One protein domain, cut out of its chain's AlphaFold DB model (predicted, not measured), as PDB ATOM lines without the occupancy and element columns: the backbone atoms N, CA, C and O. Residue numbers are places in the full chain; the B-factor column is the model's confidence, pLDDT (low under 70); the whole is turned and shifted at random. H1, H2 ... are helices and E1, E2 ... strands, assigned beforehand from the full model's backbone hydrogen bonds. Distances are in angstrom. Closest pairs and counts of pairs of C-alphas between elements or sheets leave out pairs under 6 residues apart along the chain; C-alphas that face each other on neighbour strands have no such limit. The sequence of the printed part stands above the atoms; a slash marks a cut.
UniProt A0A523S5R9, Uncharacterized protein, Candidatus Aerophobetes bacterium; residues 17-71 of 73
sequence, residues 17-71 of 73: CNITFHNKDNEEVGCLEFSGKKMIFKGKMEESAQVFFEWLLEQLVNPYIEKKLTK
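What this domain is: This is residues 17 to 71 of the 73 residues of an uncharacterized protein of Candidatus Aerophobetes bacterium (UniProt A0A523S5R9). A small antiparallel sheet of three strands has one long helix, H1, whose residues 45 to 55 pack on one face; residues 56 to 71, of which 56 to 69 belong to H1, stick out as an arm. The printed part has 55 residues with E1, E2, E3 and then H1, class mixed. The sheet, E1 E2 E3, is a meander, each strand the antiparallel neighbour of the one before; with H1 it makes two layers. The whole is loose, radius of gyration of the C-alphas 14.4 A, spanning 43 by 29 by 16 A.

How they stand to each other: E2, residues 28 to 35, is the inner strand. It forms hairpins with E1, residues 17 to 22 (N 19 and O 32, 2.9 A), and E3, residues 38 to 43 (N 31 and O 42, 2.7 A), both within hydrogen-bond range. H1, residues 45 to 69, is on the sheet, height 14.1 A, across the strands at 83 degrees to E2 on the local plane. Its closest C-alphas to E2 are Ser 48 and Gly 30, 5.3 A. In H1, 19 of 21 O i to N i+4 pairs are within range.

Where its parts are: E1 begins at C-alpha 17 (13.156, 21.195, 72.202). E2 measures 19.9 A and H1 35.8 A, ending at C-alpha 69 (31.050, -9.012, 63.390).

The domain as a whole: The farthest C-alphas, Ser 35 and Lys 71, are 43.5 A apart. The printed part has no cut and its links are tight. Residues 59 to 71 have pLDDT under 70.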
ATOM      1  N   CYS A  17      12.095  21.909  72.891       75.69
ATOM      2  CA  CYS A  17      13.156  21.195  72.202       75.69
ATOM      3  C   CYS A  17      12.846  21.176  70.709       75.69
ATOM      4  O   CYS A  17      11.686  21.109  70.289       75.69
ATOM      5  N   ASN A  18      13.900  21.272  69.910       83.19
ATOM      6  CA  ASN A  18      13.824  21.118  68.474       83.19
ATOM      7  C   ASN A  18      14.777  20.012  68.016       83.19
ATOM      8  O   ASN A  18      15.844  19.801  68.589       83.19
ATOM      9  N   ILE A  19      14.360  19.278  66.992       80.75
ATOM     10  CA  ILE A  19      15.215  18.340  66.266       80.75
ATOM     11  C   ILE A  19      15.257  18.838  64.831       80.75
ATOM     12  O   ILE A  19      14.239  18.787  64.142       80.75
ATOM     13  N   THR A  20      16.409  19.336  64.397       85.44
ATOM     14  CA  THR A  20      16.634  19.787  63.022       85.44
ATOM     15  C   THR A  20      17.302  18.693  62.200       85.44
ATOM     16  O   THR A  20      18.218  18.005  62.651       85.44
ATOM     17  N   PHE A  21      16.831  18.535  60.969       80.25
ATOM     18  CA  PHE A  21      17.351  17.602  59.982       80.25
ATOM     19  C   PHE A  21      18.107  18.389  58.927       80.25
ATOM     20  O   PHE A  21      17.565  19.336  58.355       80.25
ATOM     21  N   HIS A  22      19.334  17.963  58.652       85.69
ATOM     22  CA  HIS A  22      20.160  18.543  57.604       85.69
ATOM     23  C   HIS A  22      20.408  17.506  56.511       85.69
ATOM     24  O   HIS A  22      20.558  16.319  56.810       85.69
ATOM     25  N   ASN A  23      20.430  17.941  55.253       81.62
ATOM     26  CA  ASN A  23      20.862  17.091  54.147       81.62
ATOM     27  C   ASN A  23      22.399  16.933  54.141       81.62
ATOM     28  O   ASN A  23      23.110  17.454  55.003       81.62
ATOM     29  N   LYS A  24      22.925  16.205  53.152       83.06
ATOM     30  CA  LYS A  24      24.373  15.964  53.002       83.06
ATOM     31  C   LYS A  24      25.176  17.234  52.705       83.06
ATOM     32  O   LYS A  24      26.368  17.264  52.997       83.06
ATOM     33  N   ASP A  25      24.515  18.265  52.189       88.44
ATOM     34  CA  ASP A  25      25.085  19.589  51.937       88.44
ATOM     35  C   ASP A  25      24.999  20.503  53.176       88.44
ATOM     36  O   ASP A  25      25.380  21.672  53.126       88.44
ATOM     37  N   ASN A  26      24.552  19.953  54.313       84.50
ATOM     38  CA  ASN A  26      24.374  20.637  55.591       84.50
ATOM     39  C   ASN A  26      23.317  21.761  55.556       84.50
ATOM     40  O   ASN A  26      23.355  22.684  56.370       84.50
ATOM     41  N   GLU A  27      22.358  21.682  54.633       88.00
ATOM     42  CA  GLU A  27      21.196  22.571  54.582       88.00
ATOM     43  C   GLU A  27      20.058  22.007  55.435       88.00
ATOM     44  O   GLU A  27      19.774  20.807  55.391       88.00
ATOM     45  N   GLU A  28      19.381  22.865  56.202       87.88
ATOM     46  CA  GLU A  28      18.212  22.468  56.990       87.88
ATOM     47  C   GLU A  28      17.051  22.098  56.057       87.88
ATOM     48  O   GLU A  28      16.505  22.940  55.342       87.88
ATOM     49  N   VAL A  29      16.644  20.831  56.091       86.69
ATOM     50  CA  VAL A  29      15.533  20.312  55.281       86.69
ATOM     51  C   VAL A  29      14.264  20.088  56.094       86.69
ATOM     52  O   VAL A  29      13.186  19.930  55.514       86.69
ATOM     53  N   GLY A  30      14.353  20.089  57.425       83.56
ATOM     54  CA  GLY A  30      13.183  20.065  58.294       83.56
ATOM     55  C   GLY A  30      13.500  20.198  59.781       83.56
ATOM     56  O   GLY A  30      14.642  20.068  60.206       83.56
ATOM     57  N   CYS A  31      12.462  20.420  60.578       84.88
ATOM     58  CA  CYS A  31      12.534  20.649  62.011       84.88
ATOM     59  C   CYS A  31      11.289  20.076  62.709       84.88
ATOM     60  O   CYS A  31      10.157  20.330  62.286       84.88
ATOM     61  N   LEU A  32      11.490  19.309  63.781       81.50
ATOM     62  CA  LEU A  32      10.450  18.938  64.741       81.50
ATOM     63  C   LEU A  32      10.542  19.863  65.947       81.50
ATOM     64  O   LEU A  32      11.504  19.789  66.702       81.50
ATOM     65  N   GLU A  33       9.529  20.696  66.146       84.88
ATOM     66  CA  GLU A  33       9.391  21.556  67.318       84.88
ATOM     67  C   GLU A  33       8.423  20.924  68.314       84.88
ATOM     68  O   GLU A  33       7.267  20.640  67.986       84.88
ATOM     69  N   PHE A  34       8.877  20.740  69.549       82.19
ATOM     70  CA  PHE A  34       8.056  20.267  70.653       82.19
ATOM     71  C   PHE A  34       7.757  21.450  71.574       82.19
ATOM     72  O   PHE A  34       8.680  22.065  72.082       82.19
ATOM     73  N   SER A  35       6.485  21.773  71.799       83.06
ATOM     74  CA  SER A  35       6.046  22.791  72.767       83.06
ATOM     75  C   SER A  35       4.987  22.162  73.658       83.06
ATOM     76  O   SER A  35       3.844  21.942  73.237       83.06
ATOM     77  N   GLY A  36       5.393  21.763  74.864       79.31
ATOM     78  CA  GLY A  36       4.519  21.066  75.803       79.31
ATOM     79  C   GLY A  36       3.971  19.758  75.215       79.31
ATOM     80  O   GLY A  36       4.707  18.794  75.023       79.31
ATOM     81  N   LYS A  37       2.660  19.712  74.936       78.25
ATOM     82  CA  LYS A  37       1.969  18.544  74.341       78.25
ATOM     83  C   LYS A  37       1.838  18.609  72.817       78.25
ATOM     84  O   LYS A  37       1.232  17.721  72.219       78.25
ATOM     85  N   LYS A  38       2.337  19.672  72.187       78.38
ATOM     86  CA  LYS A  38       2.230  19.894  70.747       78.38
ATOM     87  C   LYS A  38       3.556  19.560  70.076       78.38
ATOM     88  O   LYS A  38       4.598  20.039  70.505       78.38
ATOM     89  N   MET A  39       3.489  18.785  68.998       80.50
ATOM     90  CA  MET A  39       4.605  18.566  68.082       80.50
ATOM     91  C   MET A  39       4.245  19.189  66.734       80.50
ATOM     92  O   MET A  39       3.167  18.924  66.200       80.50
ATOM     93  N   ILE A  40       5.123  20.037  66.205       82.31
ATOM     94  CA  ILE A  40       4.973  20.672  64.896       82.31
ATOM     95  C   ILE A  40       6.157  20.259  64.042       82.31
ATOM     96  O   ILE A  40       7.303  20.441  64.432       82.31
ATOM     97  N   PHE A  41       5.869  19.736  62.859       80.31
ATOM     98  CA  PHE A  41       6.880  19.503  61.844       80.31
ATOM     99  C   PHE A  41       6.882  20.665  60.843       80.31
ATOM    100  O   PHE A  41       5.824  21.046  60.333       80.31
ATOM    101  N   LYS A  42       8.061  21.222  60.561       83.31
ATOM    102  CA  LYS A  42       8.293  22.258  59.548       83.31
ATOM    103  C   LYS A  42       9.344  21.745  58.571       83.31
ATOM    104  O   LYS A  42      10.407  21.335  59.010       83.31
ATOM    105  N   GLY A  43       9.074  21.760  57.271       77.75
ATOM    106  CA  GLY A  43      10.026  21.282  56.264       77.75
ATOM    107  C   GLY A  43       9.342  20.697  55.036       77.75
ATOM    108  O   GLY A  43       8.112  20.601  54.975       77.75
ATOM    109  N   LYS A  44      10.142  20.303  54.044       79.00
ATOM    110  CA  LYS A  44       9.645  19.603  52.856       79.00
ATOM    111  C   LYS A  44       9.425  18.133  53.194       79.00
ATOM    112  O   LYS A  44      10.385  17.387  53.342       79.00
ATOM    113  N   MET A  45       8.163  17.718  53.267       73.69
ATOM    114  CA  MET A  45       7.762  16.402  53.781       73.69
ATOM    115  C   MET A  45       8.585  15.225  53.230       73.69
ATOM    116  O   MET A  45       9.051  14.404  54.010       73.69
ATOM    117  N   GLU A  46       8.782  15.149  51.913       77.12
ATOM    118  CA  GLU A  46       9.505  14.039  51.274       77.12
ATOM    119  C   GLU A  46      11.004  14.048  51.609       77.12
ATOM    120  O   GLU A  46      11.555  13.027  52.017       77.12
ATOM    121  N   GLU A  47      11.645  15.213  51.506       75.50
ATOM    122  CA  GLU A  47      13.086  15.385  51.718       75.50
ATOM    123  C   GLU A  47      13.467  15.171  53.193       75.50
ATOM    124  O   GLU A  47      14.424  14.461  53.501       75.50
ATOM    125  N   SER A  48      12.674  15.693  54.134       74.12
ATOM    126  CA  SER A  48      12.941  15.486  55.560       74.12
ATOM    127  C   SER A  48      12.585  14.072  56.029       74.12
ATOM    128  O   SER A  48      13.259  13.549  56.915       74.12
ATOM    129  N   ALA A  49      11.554  13.432  55.457       74.81
ATOM    130  CA  ALA A  49      11.241  12.035  55.763       74.81
ATOM    131  C   ALA A  49      12.386  11.116  55.330       74.81
ATOM    132  O   ALA A  49      12.776  10.234  56.092       74.81
ATOM    133  N   GLN A  50      12.957  11.355  54.145       79.38
ATOM    134  CA  GLN A  50      14.118  10.612  53.670       79.38
ATOM    135  C   GLN A  50      15.291  10.726  54.654       79.38
ATOM    136  O   GLN A  50      15.780   9.701  55.122       79.38
ATOM    137  N   VAL A  51      15.685  11.945  55.035       77.88
ATOM    138  CA  VAL A  51      16.795  12.168  55.980       77.88
ATOM    139  C   VAL A  51      16.515  11.540  57.352       77.88
ATOM    140  O   VAL A  51      17.400  10.924  57.947       77.88
ATOM    141  N   PHE A  52      15.278  11.632  57.848       75.25
ATOM    142  CA  PHE A  52      14.886  11.003  59.111       75.25
ATOM    143  C   PHE A  52      15.007   9.472  59.070       75.25
ATOM    144  O   PHE A  52      15.549   8.872  60.000       75.25
ATOM    145  N   PHE A  53      14.521   8.826  58.004       78.25
ATOM    146  CA  PHE A  53      14.613   7.371  57.862       78.25
ATOM    147  C   PHE A  53      16.043   6.897  57.593       78.25
ATOM    148  O   PHE A  53      16.421   5.853  58.122       78.25
ATOM    149  N   GLU A  54      16.845   7.648  56.835       80.44
ATOM    150  CA  GLU A  54      18.275   7.371  56.652       80.44
ATOM    151  C   GLU A  54      18.999   7.376  58.008       80.44
ATOM    152  O   GLU A  54      19.628   6.379  58.365       80.44
ATOM    153  N   TRP A  55      18.804   8.419  58.823       76.44
ATOM    154  CA  TRP A  55      19.361   8.488  60.178       76.44
ATOM    155  C   TRP A  55      18.880   7.334  61.071       76.44
ATOM    156  O   TRP A  55      19.680   6.692  61.754       76.44
ATOM    157  N   LEU A  56      17.580   7.023  61.058       74.56
ATOM    158  CA  LEU A  56      17.016   5.937  61.863       74.56
ATOM    159  C   LEU A  56      17.608   4.575  61.467       74.56
ATOM    160  O   LEU A  56      17.913   3.755  62.333       74.56
ATOM    161  N   LEU A  57      17.791   4.334  60.167       75.69
ATOM    162  CA  LEU A  57      18.423   3.121  59.662       75.69
ATOM    163  C   LEU A  57      19.889   3.044  60.080       75.69
ATOM    164  O   LEU A  57      20.311   1.988  60.539       75.69
ATOM    165  N   GLU A  58      20.654   4.133  60.007       73.00
ATOM    166  CA  GLU A  58      22.037   4.156  60.498       73.00
ATOM    167  C   GLU A  58      22.118   3.807  61.991       73.00
ATOM    168  O   GLU A  58      22.924   2.964  62.388       73.00
ATOM    169  N   GLN A  59      21.233   4.370  62.817       69.75
ATOM    170  CA  GLN A  59      21.192   4.078  64.253       69.75
ATOM    171  C   GLN A  59      20.758   2.640  64.570       69.75
ATOM    172  O   GLN A  59      21.203   2.071  65.565       69.75
ATOM    173  N   LEU A  60      19.887   2.030  63.760       66.25
ATOM    174  CA  LEU A  60      19.365   0.678  64.005       66.25
ATOM    175  C   LEU A  60      20.231  -0.430  63.395       66.25
ATOM    176  O   LEU A  60      20.353  -1.514  63.972       66.25
ATOM    177  N   VAL A  61      20.821  -0.176  62.229       60.47
ATOM    178  CA  VAL A  61      21.606  -1.156  61.473       60.47
ATOM    179  C   VAL A  61      23.029  -1.245  62.017       60.47
ATOM    180  O   VAL A  61      23.544  -2.356  62.161       60.47
ATOM    181  N   ASN A  62      23.649  -0.124  62.397       56.31
ATOM    182  CA  ASN A  62      25.040  -0.114  62.852       56.31
ATOM    183  C   ASN A  62      25.279  -0.995  64.109       56.31
ATOM    184  O   ASN A  62      26.144  -1.873  64.063       56.31
ATOM    185  N   PRO A  63      24.439  -0.950  65.165       58.06
ATOM    186  CA  PRO A  63      24.608  -1.823  66.333       58.06
ATOM    187  C   PRO A  63      24.381  -3.312  66.029       58.06
ATOM    188  O   PRO A  63      24.945  -4.186  66.692       58.06
ATOM    189  N   TYR A  64      23.522  -3.626  65.052       54.66
ATOM    190  CA  TYR A  64      23.216  -5.006  64.658       54.66
ATOM    191  C   TYR A  64      24.325  -5.626  63.803       54.66
ATOM    192  O   TYR A  64      24.599  -6.823  63.936       54.66
ATOM    193  N   ILE A  65      24.977  -4.826  62.955       57.59
ATOM    194  CA  ILE A  65      26.142  -5.242  62.168       57.59
ATOM    195  C   ILE A  65      27.366  -5.410  63.080       57.59
ATOM    196  O   ILE A  65      28.016  -6.457  63.032       57.59
ATOM    197  N   GLU A  66      27.626  -4.462  63.986       58.50
ATOM    198  CA  GLU A  66      28.731  -4.553  64.953       58.50
ATOM    199  C   GLU A  66      28.617  -5.783  65.870       58.50
ATOM    200  O   GLU A  66      29.601  -6.497  66.090       58.50
ATOM    201  N   LYS A  67      27.407  -6.104  66.359       57.47
ATOM    202  CA  LYS A  67      27.164  -7.309  67.176       57.47
ATOM    203  C   LYS A  67      27.351  -8.627  66.426       57.47
ATOM    204  O   LYS A  67      27.617  -9.641  67.071       57.47
ATOM    205  N   LYS A  68      27.160  -8.661  65.104       57.47
ATOM    206  CA  LYS A  68      27.408  -9.870  64.301       57.47
ATOM    207  C   LYS A  68      28.897 -10.052  64.015       57.47
ATOM    208  O   LYS A  68      29.402 -11.148  64.215       57.47
ATOM    209  N   LEU A  69      29.606  -8.979  63.664       54.88
ATOM    210  CA  LEU A  69      31.050  -9.012  63.390       54.88
ATOM    211  C   LEU A  69      31.902  -9.368  64.622       54.88
ATOM    212  O   LEU A  69      32.972  -9.950  64.483       54.88
ATOM    213  N   THR A  70      31.436  -9.048  65.830       54.88
ATOM    214  CA  THR A  70      32.134  -9.383  67.088       54.88
ATOM    215  C   THR A  70      31.849 -10.791  67.614       54.88
ATOM    216  O   THR A  70      32.599 -11.267  68.457       54.88
ATOM    217  N   LYS A  71      30.804 -11.476  67.128       55.59
ATOM    218  CA  LYS A  71      30.483 -12.865  67.513       55.59
ATOM    219  C   LYS A  71      31.182 -13.930  66.660       55.59
ATOM    220  O   LYS A  71      31.105 -15.102  67.007       55.59
TER     221      LYS A  71